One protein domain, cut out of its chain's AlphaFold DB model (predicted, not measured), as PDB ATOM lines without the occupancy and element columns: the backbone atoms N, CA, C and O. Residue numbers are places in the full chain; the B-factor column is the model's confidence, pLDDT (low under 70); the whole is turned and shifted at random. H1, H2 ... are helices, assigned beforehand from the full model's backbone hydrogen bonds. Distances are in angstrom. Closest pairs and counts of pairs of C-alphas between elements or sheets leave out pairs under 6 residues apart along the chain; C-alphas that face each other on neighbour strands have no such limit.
ATOM      1  N   GLN A 148     340.571 300.208 394.222       52.38
ATOM      2  CA  GLN A 148     341.773 300.912 393.774       52.38
ATOM      3  C   GLN A 148     341.759 300.979 392.246       52.38
ATOM      4  O   GLN A 148     341.483 299.946 391.619       52.38
ATOM      5  N   PRO A 149     341.996 302.153 391.636       56.25
ATOM      6  CA  PRO A 149     341.908 302.282 390.197       56.25
ATOM      7  C   PRO A 149     342.823 301.234 389.573       56.25
ATOM      8  O   PRO A 149     344.047 301.275 389.735       56.25
ATOM      9  N   ALA A 150     342.204 300.257 388.902       58.78
ATOM     10  CA  ALA A 150     342.916 299.312 388.066       58.78
ATOM     11  C   ALA A 150     343.824 300.162 387.170       58.78
ATOM     12  O   ALA A 150     343.329 301.079 386.519       58.78
ATOM     13  N   ASN A 151     345.137 299.915 387.224       70.25
ATOM     14  CA  ASN A 151     346.206 300.599 386.470       70.25
ATOM     15  C   ASN A 151     347.092 301.589 387.251       70.25
ATOM     16  O   ASN A 151     347.888 302.304 386.642       70.25
ATOM     17  N   CYS A 152     347.098 301.559 388.589       79.56
ATOM     18  CA  CYS A 152     348.113 302.269 389.388       79.56
ATOM     19  C   CYS A 152     349.568 301.936 388.997       79.56
ATOM     20  O   CYS A 152     350.426 302.816 389.018       79.56
ATOM     21  N   ASP A 153     349.890 300.711 388.585       79.75
ATOM     22  CA  ASP A 153     351.257 300.379 388.152       79.75
ATOM     23  C   ASP A 153     351.625 300.957 386.776       79.75
ATOM     24  O   ASP A 153     352.797 301.243 386.493       79.75
ATOM     25  N   GLU A 154     350.636 301.153 385.905       81.94
ATOM     26  CA  GLU A 154     350.828 301.768 384.588       81.94
ATOM     27  C   GLU A 154     350.884 303.292 384.674       81.94
ATOM     28  O   GLU A 154     351.586 303.926 383.891       81.94
ATOM     29  N   MET A 155     350.217 303.870 385.673       82.56
ATOM     30  CA  MET A 155     350.125 305.314 385.881       82.56
ATOM     31  C   MET A 155     351.267 305.909 386.699       82.56
ATOM     32  O   MET A 155     351.232 307.083 387.038       82.56
ATOM     33  N   ARG A 156     352.325 305.153 387.008       85.44
ATOM     34  CA  ARG A 156     353.474 305.694 387.752       85.44
ATOM     35  C   ARG A 156     354.166 306.802 386.943       85.44
ATOM     36  O   ARG A 156     354.726 306.494 385.888       85.44
ATOM     37  N   PRO A 157     354.267 308.046 387.450       84.12
ATOM     38  CA  PRO A 157     354.851 309.156 386.689       84.12
ATOM     39  C   PRO A 157     356.294 308.909 386.237       84.12
ATOM     40  O   PRO A 157     356.694 309.331 385.158       84.12
ATOM     41  N   ASN A 158     357.060 308.145 387.020       85.31
ATOM     42  CA  ASN A 158     358.448 307.792 386.710       85.31
ATOM     43  C   ASN A 158     358.603 306.842 385.507       85.31
ATOM     44  O   ASN A 158     359.724 306.668 385.039       85.31
ATOM     45  N   ARG A 159     357.527 306.215 385.003       85.75
ATOM     46  CA  ARG A 159     357.584 305.350 383.806       85.75
ATOM     47  C   ARG A 159     357.553 306.136 382.498       85.75
ATOM     48  O   ARG A 159     357.930 305.596 381.463       85.75
ATOM     49  N   PHE A 160     357.108 307.387 382.539       87.69
ATOM     50  CA  PHE A 160     356.984 308.228 381.359       87.69
ATOM     51  C   PHE A 160     358.245 309.070 381.199       87.69
ATOM     52  O   PHE A 160     358.622 309.810 382.114       87.69
ATOM     53  N   ALA A 161     358.880 308.959 380.030       84.69
ATOM     54  CA  ALA A 161     360.052 309.755 379.679       84.69
ATOM     55  C   ALA A 161     359.704 311.249 379.626       84.69
ATOM     56  O   ALA A 161     360.400 312.061 380.227       84.69
ATOM     57  N   ASP A 162     358.553 311.580 379.032       88.31
ATOM     58  CA  ASP A 162     358.135 312.959 378.788       88.31
ATOM     59  C   ASP A 162     356.811 313.300 379.472       88.31
ATOM     60  O   ASP A 162     355.869 312.501 379.508       88.31
ATOM     61  N   ASP A 163     356.698 314.538 379.943       85.44
ATOM     62  CA  ASP A 163     355.507 315.048 380.626       85.44
ATOM     63  C   ASP A 163     354.280 315.141 379.699       85.44
ATOM     64  O   ASP A 163     353.137 314.977 380.129       85.44
ATOM     65  N   THR A 164     354.508 315.338 378.399       85.38
ATOM     66  CA  THR A 164     353.462 315.309 377.366       85.38
ATOM     67  C   THR A 164     352.857 313.914 377.219       85.38
ATOM     68  O   THR A 164     351.636 313.780 377.124       85.38
ATOM     69  N   SER A 165     353.695 312.872 377.259       86.75
ATOM     70  CA  SER A 165     353.263 311.472 377.176       86.75
ATOM     71  C   SER A 165     352.490 311.033 378.424       86.75
ATOM     72  O   SER A 165     351.453 310.379 378.307       86.75
ATOM     73  N   LEU A 166     352.933 311.487 379.603       86.50
ATOM     74  CA  LEU A 166     352.247 311.292 380.879       86.50
ATOM     75  C   LEU A 166     350.841 311.903 380.843       86.50
ATOM     76  O   LEU A 166     349.850 311.225 381.113       86.50
ATOM     77  N   ARG A 167     350.748 313.176 380.440       86.25
ATOM     78  CA  ARG A 167     349.476 313.903 380.355       86.25
ATOM     79  C   ARG A 167     348.510 313.244 379.370       86.25
ATOM     80  O   ARG A 167     347.339 313.074 379.694       86.25
ATOM     81  N   ALA A 168     348.992 312.841 378.194       87.12
ATOM     82  CA  ALA A 168     348.169 312.166 377.191       87.12
ATOM     83  C   ALA A 168     347.610 310.832 377.710       87.12
ATOM     84  O   ALA A 168     346.423 310.558 377.547       87.12
ATOM     85  N   LYS A 169     348.435 310.026 378.392       86.25
ATOM     86  CA  LYS A 169     348.000 308.746 378.967       86.25
ATOM     87  C   LYS A 169     346.964 308.934 380.081       86.25
ATOM     88  O   LYS A 169     345.958 308.235 380.077       86.25
ATOM     89  N   TYR A 170     347.147 309.923 380.958       86.81
ATOM     90  CA  TYR A 170     346.186 310.254 382.022       86.81
ATOM     91  C   TYR A 170     344.842 310.765 381.478       86.81
ATOM     92  O   TYR A 170     343.793 310.522 382.073       86.81
ATOM     93  N   ILE A 171     344.854 311.477 380.349       85.75
ATOM     94  CA  ILE A 171     343.621 311.903 379.676       85.75
ATOM     95  C   ILE A 171     342.915 310.698 379.047       85.75
ATOM     96  O   ILE A 171     341.710 310.548 379.233       85.75
ATOM     97  N   ASN A 172     343.657 309.835 378.348       85.00
ATOM     98  CA  ASN A 172     343.098 308.693 377.622       85.00
ATOM     99  C   ASN A 172     342.482 307.624 378.536       85.00
ATOM    100  O   ASN A 172     341.554 306.943 378.116       85.00
ATOM    101  N   GLU A 173     342.982 307.471 379.762       83.50
ATOM    102  CA  GLU A 173     342.465 306.469 380.704       83.50
ATOM    103  C   GLU A 173     341.126 306.861 381.347       83.50
ATOM    104  O   GLU A 173     340.367 306.000 381.782       83.50
ATOM    105  N   GLY A 174     340.817 308.157 381.417       80.38
ATOM    106  CA  GLY A 174     339.587 308.649 382.036       80.38
ATOM    107  C   GLY A 174     339.692 308.942 383.542       80.38
ATOM    108  O   GLY A 174     340.768 309.155 384.109       80.38
ATOM    109  N   SER A 175     338.536 309.035 384.206       77.31
ATOM    110  CA  SER A 175     338.440 309.340 385.643       77.31
ATOM    111  C   SER A 175     339.018 308.186 386.473       77.31
ATOM    112  O   SER A 175     338.632 307.047 386.220       77.31
ATOM    113  N   PRO A 176     339.871 308.430 387.489       82.31
ATOM    114  CA  PRO A 176     340.148 309.706 388.175       82.31
ATOM    115  C   PRO A 176     341.285 310.565 387.583       82.31
ATOM    116  O   PRO A 176     341.428 311.733 387.946       82.31
ATOM    117  N   TRP A 177     342.076 310.034 386.655       84.12
ATOM    118  CA  TRP A 177     343.315 310.644 386.153       84.12
ATOM    119  C   TRP A 177     343.095 311.936 385.367       84.12
ATOM    120  O   TRP A 177     343.827 312.913 385.542       84.12
ATOM    121  N   THR A 178     342.029 311.991 384.570       84.12
ATOM    122  CA  THR A 178     341.671 313.198 383.810       84.12
ATOM    123  C   THR A 178     341.342 314.378 384.729       84.12
ATOM    124  O   THR A 178     341.641 315.521 384.387       84.12
ATOM    125  N   LYS A 179     340.781 314.121 385.924       85.50
ATOM    126  CA  LYS A 179     340.485 315.172 386.914       85.50
ATOM    127  C   LYS A 179     341.766 315.780 387.483       85.50
ATOM    128  O   LYS A 179     341.844 316.996 387.617       85.50
ATOM    129  N   ALA A 180     342.777 314.955 387.762       86.06
ATOM    130  CA  ALA A 180     344.077 315.429 388.235       86.06
ATOM    131  C   ALA A 180     344.770 316.323 387.191       86.06
ATOM    132  O   ALA A 180     345.298 317.377 387.534       86.06
ATOM    133  N   VAL A 181     344.709 315.950 385.908       88.38
ATOM    134  CA  VAL A 181     345.256 316.775 384.818       88.38
ATOM    135  C   VAL A 181     344.493 318.093 384.665       88.38
ATOM    136  O   VAL A 181     345.114 319.143 384.530       88.38
ATOM    137  N   ALA A 182     343.160 318.063 384.725       85.94
ATOM    138  CA  ALA A 182     342.354 319.279 384.641       85.94
ATOM    139  C   ALA A 182     342.649 320.243 385.804       85.94
ATOM    140  O   ALA A 182     342.759 321.450 385.594       85.94
ATOM    141  N   LEU A 183     342.825 319.714 387.019       84.94
ATOM    142  CA  LEU A 183     343.165 320.514 388.194       84.94
ATOM    143  C   LEU A 183     344.566 321.127 388.065       84.94
ATOM    144  O   LEU A 183     344.740 322.311 388.356       84.94
ATOM    145  N   TYR A 184     345.531 320.371 387.528       85.50
ATOM    146  CA  TYR A 184     346.839 320.910 387.161       85.50
ATOM    147  C   TYR A 184     346.714 322.079 386.177       85.50
ATOM    148  O   TYR A 184     347.241 323.153 386.452       85.50
ATOM    149  N   ASP A 185     345.984 321.915 385.069       84.94
ATOM    150  CA  ASP A 185     345.847 322.957 384.042       84.94
ATOM    151  C   ASP A 185     345.214 324.248 384.594       84.94
ATOM    152  O   ASP A 185     345.563 325.344 384.154       84.94
ATOM    153  N   ILE A 186     344.309 324.133 385.573       80.81
ATOM    154  CA  ILE A 186     343.730 325.277 386.289       80.81
ATOM    155  C   ILE A 186     344.790 325.943 387.174       80.81
ATOM    156  O   ILE A 186     344.983 327.153 387.090       80.81
ATOM    157  N   THR A 187     345.512 325.167 387.990       78.81
ATOM    158  CA  THR A 187     346.549 325.708 388.887       78.81
ATOM    159  C   THR A 187     347.733 326.306 388.131       78.81
ATOM    160  O   THR A 187     348.258 327.336 388.534       78.81
ATOM    161  N   ASN A 188     348.110 325.744 386.986       77.56
ATOM    162  CA  ASN A 188     349.228 326.223 386.178       77.56
ATOM    163  C   ASN A 188     348.906 327.516 385.404       77.56
ATOM    164  O   ASN A 188     349.802 328.137 384.844       77.56
ATOM    165  N   ARG A 189     347.633 327.937 385.360       70.75
ATOM    166  CA  ARG A 189     347.250 329.279 384.887       70.75
ATOM    167  C   ARG A 189     347.465 330.371 385.939       70.75
ATOM    168  O   ARG A 189     347.355 331.540 385.589       70.75
ATOM    169  N   SER A 190     347.723 330.006 387.196       66.56
ATOM    170  CA  SER A 190     348.054 330.956 388.262       66.56
ATOM    171  C   SER A 190     349.554 331.286 388.270       66.56
ATOM    172  O   SER A 190     350.352 330.559 387.683       66.56
ATOM    173  N   ASP A 191     349.939 332.390 388.918       56.44
ATOM    174  CA  ASP A 191     351.246 333.067 388.788       56.44
ATOM    175  C   ASP A 191     352.499 332.246 389.177       56.44
ATOM    176  O   ASP A 191     353.624 332.736 389.061       56.44
ATOM    177  N   ALA A 192     352.344 330.995 389.615       64.56
ATOM    178  CA  ALA A 192     353.443 330.087 389.921       64.56
ATOM    179  C   ALA A 192     353.347 328.819 389.050       64.56
ATOM    180  O   ALA A 192     352.527 327.946 389.348       64.56
ATOM    181  N   PRO A 193     354.177 328.671 387.999       70.31
ATOM    182  CA  PRO A 193     354.187 327.457 387.195       70.31
ATOM    183  C   PRO A 193     354.670 326.280 388.048       70.31
ATOM    184  O   PRO A 193     355.828 326.214 388.464       70.31
ATOM    185  N   ILE A 194     353.762 325.349 388.328       78.62
ATOM    186  CA  ILE A 194     354.062 324.118 389.061       78.62
ATOM    187  C   ILE A 194     354.568 323.093 388.046       78.62
ATOM    188  O   ILE A 194     354.037 322.982 386.949       78.62
ATOM    189  N   ASN A 195     355.585 322.306 388.395       85.44
ATOM    190  CA  ASN A 195     356.004 321.199 387.540       85.44
ATOM    191  C   ASN A 195     354.908 320.114 387.511       85.44
ATOM    192  O   ASN A 195     354.562 319.544 388.552       85.44
ATOM    193  N   ILE A 196     354.387 319.810 386.318       83.31
ATOM    194  CA  ILE A 196     353.327 318.813 386.101       83.31
ATOM    195  C   ILE A 196     353.664 317.447 386.687       83.31
ATOM    196  O   ILE A 196     352.795 316.799 387.270       83.31
ATOM    197  N   ARG A 197     354.925 317.016 386.596       84.19
ATOM    198  CA  ARG A 197     355.362 315.729 387.127       84.19
ATOM    199  C   ARG A 197     355.229 315.698 388.639       84.19
ATOM    200  O   ARG A 197     354.646 314.756 389.159       84.19
ATOM    201  N   THR A 198     355.683 316.745 389.327       85.44
ATOM    202  CA  THR A 198     355.571 316.870 390.789       85.44
ATOM    203  C   THR A 198     354.112 316.898 391.244       85.44
ATOM    204  O   THR A 198     353.742 316.272 392.238       85.44
ATOM    205  N   TYR A 199     353.255 317.594 390.499       87.38
ATOM    206  CA  TYR A 199     351.830 317.644 390.802       87.38
ATOM    207  C   TYR A 199     351.159 316.274 390.619       87.38
ATOM    208  O   TYR A 199     350.492 315.770 391.525       87.38
ATOM    209  N   LEU A 200     351.387 315.628 389.471       86.50
ATOM    210  CA  LEU A 200     350.804 314.327 389.155       86.50
ATOM    211  C   LEU A 200     351.383 313.194 390.009       86.50
ATOM    212  O   LEU A 200     350.671 312.224 390.241       86.50
ATOM    213  N   THR A 201     352.610 313.303 390.535       86.88
ATOM    214  CA  THR A 201     353.124 312.364 391.552       86.88
ATOM    215  C   THR A 201     352.366 312.457 392.864       86.88
ATOM    216  O   THR A 201     352.068 311.427 393.464       86.88
ATOM    217  N   THR A 202     352.003 313.665 393.290       85.06
ATOM    218  CA  THR A 202     351.206 313.860 394.505       85.06
ATOM    219  C   THR A 202     349.781 313.355 394.294       85.06
ATOM    220  O   THR A 202     349.261 312.626 395.133       85.06
ATOM    221  N   ALA A 203     349.179 313.655 393.138       84.25
ATOM    222  CA  ALA A 203     347.867 313.122 392.772       84.25
ATOM    223  C   ALA A 203     347.878 311.590 392.617       84.25
ATOM    224  O   ALA A 203     346.934 310.914 392.999       84.25
ATOM    225  N   TYR A 204     348.960 311.018 392.090       85.88
ATOM    226  CA  TYR A 204     349.140 309.571 392.018       85.88
ATOM    227  C   TYR A 204     349.157 308.935 393.410       85.88
ATOM    228  O   TYR A 204     348.485 307.930 393.625       85.88
ATOM    229  N   ALA A 205     349.877 309.531 394.365       83.19
ATOM    230  CA  ALA A 205     349.907 309.041 395.739       83.19
ATOM    231  C   ALA A 205     348.508 309.063 396.375       83.19
ATOM    232  O   ALA A 205     348.104 308.075 396.976       83.19
ATOM    233  N   THR A 206     347.726 310.129 396.177       82.44
ATOM    234  CA  THR A 206     346.362 310.206 396.731       82.44
ATOM    235  C   THR A 206     345.374 309.254 396.058       82.44
ATOM    236  O   THR A 206     344.467 308.759 396.719       82.44
ATOM    237  N   ILE A 207     345.539 308.987 394.760       80.38
ATOM    238  CA  ILE A 207     344.654 308.111 393.980       80.38
ATOM    239  C   ILE A 207     344.969 306.621 394.207       80.38
ATOM    240  O   ILE A 207     344.056 305.802 394.177       80.38
ATOM    241  N   CYS A 208     346.239 306.266 394.421       79.50
ATOM    242  CA  CYS A 208     346.693 304.872 394.485       79.50
ATOM    243  C   CYS A 208     347.097 304.369 395.876       79.50
ATOM    244  O   CYS A 208     347.311 303.168 396.019       79.50
ATOM    245  N   GLN A 209     347.259 305.237 396.883       67.56
ATOM    246  CA  GLN A 209     347.644 304.829 398.248       67.56
ATOM    247  C   GLN A 209     346.508 304.913 399.280       67.56
ATOM    248  O   GLN A 209     346.785 304.765 400.470       67.56
ATOM    249  N   ASN A 210     345.260 305.108 398.841       48.69
ATOM    250  CA  ASN A 210     344.065 304.894 399.664       48.69
ATOM    251  C   ASN A 210     343.442 303.525 399.374       48.69
ATOM    252  O   ASN A 210     343.391 303.134 398.183       48.69
TER     253      ASN A 210
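AT A GLANCE: This is residues 148 to 210 of the 210 residues of an uncharacterized protein of Rhizobium anhuiense (UniProt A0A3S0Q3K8). The longest helix, H3, and H2 form a hairpin with its two arms at an angle, and H1 packs obliquely on H2, so that the three helix centres make a triangle. The hairpin's loop, residues 188 to 195, lies toward one end of the longest axis, and the first printed residues lie at the other. The printed part has 63 residues, with three named helices in the order H1, H2, H3 and no named strand; the class is all helix. The whole is compact, with a radius of gyration of the C-alphas of 11.1 A and spans of 34 by 24 by 18 A.

IN THESE COORDINATES: H3 holds residues 196 to 208 and is 17.6 A long, from C-alpha 196 at (353.327, 318.813, 386.101) to C-alpha 208 at (346.693, 304.872, 394.485). H2 holds residues 177 to 187 and is 15.6 A long. H1 holds residues 163 to 173, also 15.6 A, and begins with C-alpha 163 at (355.507, 315.048, 380.626). Residues 148 to 162 hold no named element.

HOW THE PARTS SIT: H3 and H2 touch, the closest C-alphas being those of Ala 203 and Ala 180, 6.3 A apart. They form a helical hairpin, opposite ways at a steep tilt of 42 degrees. H2 also touches H1, with the C-alphas of Thr 178 and Ile 171 closest at 4.8 A. These two run opposite ways at a steep tilt of 49 degrees. H1 and H3 are close but not clearly touching, their closest C-alphas, of Asp 163 and Arg 197, 6.5 A apart. They run the same way at a shallow tilt of 34.7 degrees, only just short of steep. In H1, H2 and H3 every O i to N i+4 pair is within hydrogen-bond range.

THE WHOLE: The C-alphas of Ala 150 and Asp 191 are the two farthest apart, at 34.8 A. The printed part has no cut and ends at residue 210, the chain's last. The link from H1 to H2 is tight and that from H2 to H3 short. Mean pLDDT of the printed part is 80.3; residues 148 to 150, 190 to 192 and 209 to 210 are under 70.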